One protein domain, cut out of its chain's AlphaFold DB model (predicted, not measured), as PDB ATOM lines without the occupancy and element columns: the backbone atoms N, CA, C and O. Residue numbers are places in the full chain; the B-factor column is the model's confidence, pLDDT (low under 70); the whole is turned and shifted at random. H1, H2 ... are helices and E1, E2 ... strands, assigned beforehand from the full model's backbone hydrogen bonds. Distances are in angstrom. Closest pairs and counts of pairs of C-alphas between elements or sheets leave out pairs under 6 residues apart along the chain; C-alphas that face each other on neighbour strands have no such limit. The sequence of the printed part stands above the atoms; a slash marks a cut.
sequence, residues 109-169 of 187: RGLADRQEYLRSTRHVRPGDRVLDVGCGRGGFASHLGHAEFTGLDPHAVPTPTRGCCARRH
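AT A GLANCE: This is residues 109 to 169 of the 187 residues of an uncharacterized protein of Methylobrevis pamukkalensis (UniProt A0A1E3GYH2). A short helix, H3, sits in the middle of a small fold, between a pair of parallel strands, E1 and E2, and the helices H2 and H1. A long stretch with no named element, residues 153 to 169, follows E2 and loops back beside it. The printed part has 61 residues, with three named helices and two named strands in the order H1, H2, E1, H3, E2; the sheet order is E1, E2, parallel. The class is mixed, helices and strands, with 28 residues in named elements, under half. The whole is compact, with a radius of gyration of the C-alphas of 11.1 A and spans of 31 by 26 by 18 A.

HOW THE PARTS SIT: H1, residues 109 to 112, and H2, residues 115 to 123, meet only through their link. H3, residues 139 to 143, touches H1, the closest C-alphas being those of Ala 112 and Gly 139, 6.0 A apart. H3 also touches H2, closest at the C-alphas of Tyr 117 and Phe 140, 5.9 A. E1, residues 129 to 133, and E2, residues 148 to 152, are parallel neighbours at 17 degrees; N 130 and O 148 are 2.8 A apart and N 150 and O 130 2.8 A, within hydrogen-bond range. E1, H3 and E2 form a strand-helix-strand unit, two parallel neighbour strands with a helix between them along the chain, and its crossover is right-handed. The closest C-alphas of H3 and E2 are those of Ala 141 and Phe 149, 6.5 A apart. H1 is apart from both strands, and H2 is apart from E2. O i to N i+4 pairs are within range in 3 of 5 cases in H2 and 0 of 1 in H3, where 1 of 2 O i to N i+3 pairs is; H1 is too short for an O i to N i+4 pair.

IN THESE COORDINATES: H1 begins at C-alpha 109, (79.508, 78.475, 143.767). H2 measures 13.7 A from first to last C-alpha, E1 13.2 A, H3 8.2 A and E2 13.7 A. E2 ends at C-alpha 152, (99.043, 68.293, 148.705).

THE WHOLE: The C-alphas of Gln 115 and His 169 are the two farthest apart, at 31.9 A. The printed part has no cut, and its four links between elements are tight. Residues 109 to 113 and 156 to 169 have pLDDT under 70, and the mean of the printed part is 75.6.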
ATOM      1  N   ARG A 109      79.370  77.162 143.119       40.94
ATOM      2  CA  ARG A 109      79.508  78.475 143.767       40.94
ATOM      3  C   ARG A 109      79.948  78.466 145.252       40.94
ATOM      4  O   ARG A 109      80.682  79.353 145.657       40.94
ATOM      5  N   GLY A 110      79.569  77.492 146.086       45.88
ATOM      6  CA  GLY A 110      79.781  77.549 147.549       45.88
ATOM      7  C   GLY A 110      81.152  77.078 148.056       45.88
ATOM      8  O   GLY A 110      81.540  77.419 149.170       45.88
ATOM      9  N   LEU A 111      81.904  76.313 147.257       51.31
ATOM     10  CA  LEU A 111      83.301  75.967 147.563       51.31
ATOM     11  C   LEU A 111      84.274  77.046 147.080       51.31
ATOM     12  O   LEU A 111      85.272  77.268 147.754       51.31
ATOM     13  N   ALA A 112      83.973  77.721 145.966       52.62
ATOM     14  CA  ALA A 112      84.739  78.870 145.495       52.62
ATOM     15  C   ALA A 112      84.530  80.085 146.425       52.62
ATOM     16  O   ALA A 112      85.481  80.693 146.896       52.62
ATOM     17  N   ASP A 113      83.301  80.378 146.847       59.03
ATOM     18  CA  ASP A 113      83.031  81.570 147.669       59.03
ATOM     19  C   ASP A 113      83.194  81.346 149.182       59.03
ATOM     20  O   ASP A 113      82.628  82.068 150.009       59.03
ATOM     21  N   ARG A 114      84.000  80.350 149.571       74.25
ATOM     22  CA  ARG A 114      84.399  80.155 150.966       74.25
ATOM     23  C   ARG A 114      85.079  81.422 151.469       74.25
ATOM     24  O   ARG A 114      86.124  81.842 150.969       74.25
ATOM     25  N   GLN A 115      84.482  82.045 152.481       81.00
ATOM     26  CA  GLN A 115      84.987  83.287 153.071       81.00
ATOM     27  C   GLN A 115      86.436  83.129 153.550       81.00
ATOM     28  O   GLN A 115      87.223  84.072 153.478       81.00
ATOM     29  N   GLU A 116      86.816  81.932 154.000       85.25
ATOM     30  CA  GLU A 116      88.188  81.585 154.352       85.25
ATOM     31  C   GLU A 116      89.159  81.668 153.161       85.25
ATOM     32  O   GLU A 116      90.276  82.159 153.337       85.25
ATOM     33  N   TYR A 117      88.744  81.294 151.946       87.19
ATOM     34  CA  TYR A 117      89.573  81.411 150.742       87.19
ATOM     35  C   TYR A 117      89.795  82.879 150.384       87.19
ATOM     36  O   TYR A 117      90.939  83.316 150.262       87.19
ATOM     37  N   LEU A 118      88.720  83.669 150.326       87.19
ATOM     38  CA  LEU A 118      88.795  85.100 150.009       87.19
ATOM     39  C   LEU A 118      89.604  85.906 151.034       87.19
ATOM     40  O   LEU A 118      90.216  86.916 150.691       87.19
ATOM     41  N   ARG A 119      89.592  85.502 152.308       90.25
ATOM     42  CA  ARG A 119      90.434  86.123 153.340       90.25
ATOM     43  C   ARG A 119      91.895  85.732 153.160       90.25
ATOM     44  O   ARG A 119      92.756  86.603 153.230       90.25
ATOM     45  N   SER A 120      92.161  84.458 152.886       91.56
ATOM     46  CA  SER A 120      93.520  83.938 152.725       91.56
ATOM     47  C   SER A 120      94.238  84.554 151.521       91.56
ATOM     48  O   SER A 120      95.411  84.902 151.628       91.56
ATOM     49  N   THR A 121      93.541  84.788 150.402       91.38
ATOM     50  CA  THR A 121      94.152  85.395 149.203       91.38
ATOM     51  C   THR A 121      94.672  86.812 149.414       91.38
ATOM     52  O   THR A 121      95.600  87.218 148.722       91.38
ATOM     53  N   ARG A 122      94.154  87.555 150.400       93.25
ATOM     54  CA  ARG A 122      94.639  88.909 150.738       93.25
ATOM     55  C   ARG A 122      96.076  88.920 151.253       93.25
ATOM     56  O   ARG A 122      96.713  89.969 151.258       93.25
ATOM     57  N   HIS A 123      96.576  87.771 151.696       95.25
ATOM     58  CA  HIS A 123      97.950  87.604 152.153       95.25
ATOM     59  C   HIS A 123      98.896  87.136 151.040       95.25
ATOM     60  O   HIS A 123     100.101  87.099 151.266       95.25
ATOM     61  N   VAL A 124      98.369  86.797 149.857       95.25
ATOM     62  CA  VAL A 124      99.137  86.250 148.734       95.25
ATOM     63  C   VAL A 124      99.382  87.334 147.690       95.25
ATOM     64  O   VAL A 124      98.443  87.899 147.126       95.25
ATOM     65  N   ARG A 125     100.654  87.606 147.406       95.62
ATOM     66  CA  ARG A 125     101.087  88.570 146.393       95.62
ATOM     67  C   ARG A 125     101.224  87.909 145.019       95.62
ATOM     68  O   ARG A 125     101.383  86.692 144.928       95.62
ATOM     69  N   PRO A 126     101.185  88.696 143.929       94.56
ATOM     70  CA  PRO A 126     101.491  88.177 142.603       94.56
ATOM     71  C   PRO A 126     102.868  87.501 142.555       94.56
ATOM     72  O   PRO A 126     103.857  88.083 142.995       94.56
ATOM     73  N   GLY A 127     102.920  86.283 142.015       91.69
ATOM     74  CA  GLY A 127     104.135  85.472 141.900       91.69
ATOM     75  C   GLY A 127     104.536  84.693 143.158       91.69
ATOM     76  O   GLY A 127     105.518  83.952 143.106       91.69
ATOM     77  N   ASP A 128     103.801  84.816 144.270       95.19
ATOM     78  CA  ASP A 128     104.052  83.996 145.459       95.19
ATOM     79  C   ASP A 128     103.851  82.506 145.159       95.19
ATOM     80  O   ASP A 128     103.055  82.116 144.303       95.19
ATOM     81  N   ARG A 129     104.553  81.661 145.918       94.56
ATOM     82  CA  ARG A 129     104.383  80.206 145.888       94.56
ATOM     83  C   ARG A 129     103.510  79.775 147.056       94.56
ATOM     84  O   ARG A 129     103.891  79.964 148.210       94.56
ATOM     85  N   VAL A 130     102.364  79.178 146.757       93.38
ATOM     86  CA  VAL A 130     101.357  78.759 147.736       93.38
ATOM     87  C   VAL A 130     101.289  77.236 147.798       93.38
ATOM     88  O   VAL A 130     101.085  76.577 146.779       93.38
ATOM     89  N   LEU A 131     101.430  76.685 149.007       93.56
ATOM     90  CA  LEU A 131     101.206  75.271 149.308       93.56
ATOM     91  C   LEU A 131      99.902  75.114 150.098       93.56
ATOM     92  O   LEU A 131      99.769  75.694 151.174       93.56
ATOM     93  N   ASP A 132      98.988  74.292 149.593       88.56
ATOM     94  CA  ASP A 132      97.724  73.953 150.252       88.56
ATOM     95  C   ASP A 132      97.738  72.484 150.708       88.56
ATOM     96  O   ASP A 132      97.762  71.566 149.884       88.56
ATOM     97  N   VAL A 133      97.791  72.256 152.025       91.62
ATOM     98  CA  VAL A 133      97.853  70.920 152.643       91.62
ATOM     99  C   VAL A 133      96.449  70.475 153.036       91.62
ATOM    100  O   VAL A 133      95.791  71.134 153.834       91.62
ATOM    101  N   GLY A 134      96.013  69.324 152.525       85.25
ATOM    102  CA  GLY A 134      94.611  68.910 152.590       85.25
ATOM    103  C   GLY A 134      93.759  69.641 151.554       85.25
ATOM    104  O   GLY A 134      92.601  69.960 151.817       85.25
ATOM    105  N   CYS A 135      94.339  69.926 150.380       82.81
ATOM    106  CA  CYS A 135      93.694  70.730 149.343       82.81
ATOM    107  C   CYS A 135      92.424  70.086 148.762       82.81
ATOM    108  O   CYS A 135      91.689  70.742 148.017       82.81
ATOM    109  N   GLY A 136      92.169  68.798 149.032       80.31
ATOM    110  CA  GLY A 136      91.066  68.045 148.454       80.31
ATOM    111  C   GLY A 136      91.061  68.182 146.933       80.31
ATOM    112  O   GLY A 136      92.004  67.799 146.248       80.31
ATOM    113  N   ARG A 137      90.008  68.794 146.384       75.00
ATOM    114  CA  ARG A 137      89.863  69.022 144.934       75.00
ATOM    115  C   ARG A 137      90.616  70.242 144.390       75.00
ATOM    116  O   ARG A 137      90.568  70.471 143.185       75.00
ATOM    117  N   GLY A 138      91.273  71.019 145.250       79.00
ATOM    118  CA  GLY A 138      91.979  72.247 144.884       79.00
ATOM    119  C   GLY A 138      91.064  73.464 144.742       79.00
ATOM    120  O   GLY A 138      91.327  74.326 143.912       79.00
ATOM    121  N   GLY A 139      89.984  73.546 145.529       79.12
ATOM    122  CA  GLY A 139      89.023  74.659 145.453       79.12
ATOM    123  C   GLY A 139      89.645  76.033 145.731       79.12
ATOM    124  O   GLY A 139      89.201  77.025 145.175       79.12
ATOM    125  N   PHE A 140      90.715  76.100 146.527       85.00
ATOM    126  CA  PHE A 140      91.410  77.359 146.792       85.00
ATOM    127  C   PHE A 140      92.189  77.882 145.569       85.00
ATOM    128  O   PHE A 140      92.339  79.092 145.395       85.00
ATOM    129  N   ALA A 141      92.629  76.988 144.674       85.81
ATOM    130  CA  ALA A 141      93.456  77.334 143.518       85.81
ATOM    131  C   ALA A 141      92.766  78.311 142.550       85.81
ATOM    132  O   ALA A 141      93.440  79.138 141.937       85.81
ATOM    133  N   SER A 142      91.430  78.276 142.440       84.25
ATOM    134  CA  SER A 142      90.677  79.200 141.576       84.25
ATOM    135  C   SER A 142      90.776  80.665 142.008       84.25
ATOM    136  O   SER A 142      90.504  81.548 141.200       84.25
ATOM    137  N   HIS A 143      91.198  80.941 143.246       85.81
ATOM    138  CA  HIS A 143      91.358  82.301 143.776       85.81
ATOM    139  C   HIS A 143      92.791  82.829 143.657       85.81
ATOM    140  O   HIS A 143      93.062  83.973 144.016       85.81
ATOM    141  N   LEU A 144      93.712  82.003 143.159       89.12
ATOM    142  CA  LEU A 144      95.149  82.264 143.150       89.12
ATOM    143  C   LEU A 144      95.708  82.375 141.729       89.12
ATOM    144  O   LEU A 144      96.858  82.029 141.489       89.12
ATOM    145  N   GLY A 145      94.915  82.880 140.776       85.94
ATOM    146  CA  GLY A 145      95.341  83.033 139.376       85.94
ATOM    147  C   GLY A 145      96.583  83.916 139.179       85.94
ATOM    148  O   GLY A 145      97.224  83.853 138.134       85.94
ATOM    149  N   HIS A 146      96.940  84.717 140.184       88.12
ATOM    150  CA  HIS A 146      98.133  85.560 140.221       88.12
ATOM    151  C   HIS A 146      99.342  84.918 140.922       88.12
ATOM    152  O   HIS A 146     100.378  85.571 141.013       88.12
ATOM    153  N   ALA A 147      99.247  83.686 141.424       93.25
ATOM    154  CA  ALA A 147     100.290  83.011 142.198       93.25
ATOM    155  C   ALA A 147     100.599  81.605 141.646       93.25
ATOM    156  O   ALA A 147      99.825  81.025 140.885       93.25
ATOM    157  N   GLU A 148     101.741  81.039 142.036       91.62
ATOM    158  CA  GLU A 148     102.083  79.645 141.750       91.62
ATOM    159  C   GLU A 148     101.497  78.744 142.847       91.62
ATOM    160  O   GLU A 148     101.825  78.885 144.023       91.62
ATOM    161  N   PHE A 149     100.629  77.804 142.473       90.75
ATOM    162  CA  PHE A 149      99.907  76.947 143.416       90.75
ATOM    163  C   PHE A 149     100.402  75.497 143.384       90.75
ATOM    164  O   PHE A 149     100.565  74.905 142.317       90.75
ATOM    165  N   THR A 150     100.568  74.899 144.564       89.75
ATOM    166  CA  THR A 150     100.772  73.459 144.757       89.75
ATOM    167  C   THR A 150      99.787  72.929 145.798       89.75
ATOM    168  O   THR A 150      99.805  73.357 146.948       89.75
ATOM    169  N   GLY A 151      98.966  71.952 145.418       87.00
ATOM    170  CA  GLY A 151      98.123  71.198 146.350       87.00
ATOM    171  C   GLY A 151      98.793  69.906 146.830       87.00
ATOM    172  O   GLY A 151      99.449  69.224 146.040       87.00
ATOM    173  N   LEU A 152      98.620  69.560 148.107       89.31
ATOM    174  CA  LEU A 152      99.043  68.293 148.705       89.31
ATOM    175  C   LEU A 152      97.854  67.618 149.394       89.31
ATOM    176  O   LEU A 152      97.424  68.045 150.462       89.31
ATOM    177  N   ASP A 153      97.381  66.514 148.825       84.69
ATOM    178  CA  ASP A 153      96.354  65.682 149.445       84.69
ATOM    179  C   ASP A 153      96.545  64.210 149.021       84.69
ATOM    180  O   ASP A 153      96.621  63.923 147.821       84.69
ATOM    181  N   PRO A 154      96.673  63.265 149.973       81.81
ATOM    182  CA  PRO A 154      96.908  61.854 149.666       81.81
ATOM    183  C   PRO A 154      95.696  61.157 149.029       81.81
ATOM    184  O   PRO A 154      95.851  60.084 148.443       81.81
ATOM    185  N   HIS A 155      94.511  61.757 149.135       80.56
ATOM    186  CA  HIS A 155      93.237  61.223 148.665       80.56
ATOM    187  C   HIS A 155      92.547  62.160 147.662       80.56
ATOM    188  O   HIS A 155      91.385  61.946 147.312       80.56
ATOM    189  N   ALA A 156      93.259  63.175 147.153       69.00
ATOM    190  CA  ALA A 156      92.760  64.025 146.084       69.00
ATOM    191  C   ALA A 156      92.391  63.198 144.855       69.00
ATOM    192  O   ALA A 156      93.181  62.413 144.322       69.00
ATOM    193  N   VAL A 157      91.190  63.459 144.348       64.94
ATOM    194  CA  VAL A 157      90.799  63.006 143.019       64.94
ATOM    195  C   VAL A 157      91.438  63.962 142.006       64.94
ATOM    196  O   VAL A 157      91.267  65.175 142.159       64.94
ATOM    197  N   PRO A 158      92.151  63.466 140.980       56.62
ATOM    198  CA  PRO A 158      92.732  64.320 139.953       56.62
ATOM    199  C   PRO A 158      91.656  65.194 139.296       56.62
ATOM    200  O   PRO A 158      90.645  64.684 138.814       56.62
ATOM    201  N   THR A 159      91.886  66.505 139.262       53.00
ATOM    202  CA  THR A 159      91.069  67.461 138.503       53.00
ATOM    203  C   THR A 159      91.949  68.044 137.394       53.00
ATOM    204  O   THR A 159      93.106  68.361 137.667       53.00
ATOM    205  N   PRO A 160      91.451  68.216 136.156       49.59
ATOM    206  CA  PRO A 160      92.232  68.760 135.037       49.59
ATOM    207  C   PRO A 160      92.585  70.258 135.162       49.59
ATOM    208  O   PRO A 160      93.138  70.842 134.231       49.59
ATOM    209  N   THR A 161      92.274  70.911 136.283       45.94
ATOM    210  CA  THR A 161      92.625  72.312 136.523       45.94
ATOM    211  C   THR A 161      94.130  72.483 136.758       45.94
ATOM    212  O   THR A 161      94.798  71.660 137.391       45.94
ATOM    213  N   ARG A 162      94.680  73.575 136.213       44.19
ATOM    214  CA  ARG A 162      96.106  73.922 136.311       44.19
ATOM    215  C   ARG A 162      96.547  73.958 137.782       44.19
ATOM    216  O   ARG A 162      95.915  74.627 138.590       44.19
ATOM    217  N   GLY A 163      97.637  73.258 138.107       49.62
ATOM    218  CA  GLY A 163      98.292  73.319 139.425       49.62
ATOM    219  C   GLY A 163      98.004  72.159 140.386       49.62
ATOM    220  O   GLY A 163      98.585  72.116 141.471       49.62
ATOM    221  N   CYS A 164      97.178  71.174 140.012       41.84
ATOM    222  CA  CYS A 164      96.982  69.987 140.847       41.84
ATOM    223  C   CYS A 164      98.161  69.013 140.681       41.84
ATOM    224  O   CYS A 164      98.144  68.097 139.859       41.84
ATOM    225  N   CYS A 165      99.230  69.224 141.450       43.38
ATOM    226  CA  CYS A 165     100.290  68.236 141.597       43.38
ATOM    227  C   CYS A 165      99.759  67.082 142.465       43.38
ATOM    228  O   CYS A 165     100.033  67.007 143.659       43.38
ATOM    229  N   ALA A 166      99.010  66.158 141.861       46.12
ATOM    230  CA  ALA A 166      98.733  64.851 142.444       46.12
ATOM    231  C   ALA A 166     100.052  64.072 142.561       46.12
ATOM    232  O   ALA A 166     100.373  63.214 141.741       46.12
ATOM    233  N   ARG A 167     100.875  64.375 143.565       41.53
ATOM    234  CA  ARG A 167     102.055  63.567 143.858       41.53
ATOM    235  C   ARG A 167     101.651  62.410 144.764       41.53
ATOM    236  O   ARG A 167     101.945  62.408 145.953       41.53
ATOM    237  N   ARG A 168     101.074  61.363 144.156       39.91
ATOM    238  CA  ARG A 168     101.184  59.992 144.680       39.91
ATOM    239  C   ARG A 168     102.671  59.689 144.834       39.91
ATOM    240  O   ARG A 168     103.367  59.551 143.835       39.91
ATOM    241  N   HIS A 169     103.176  59.604 146.059       30.50
ATOM    242  CA  HIS A 169     104.478  58.991 146.308       30.50
ATOM    243  C   HIS A 169     104.257  57.719 147.109       30.50
ATOM    244  O   HIS A 169     104.123  57.730 148.332       30.50
TER     245      HIS A 169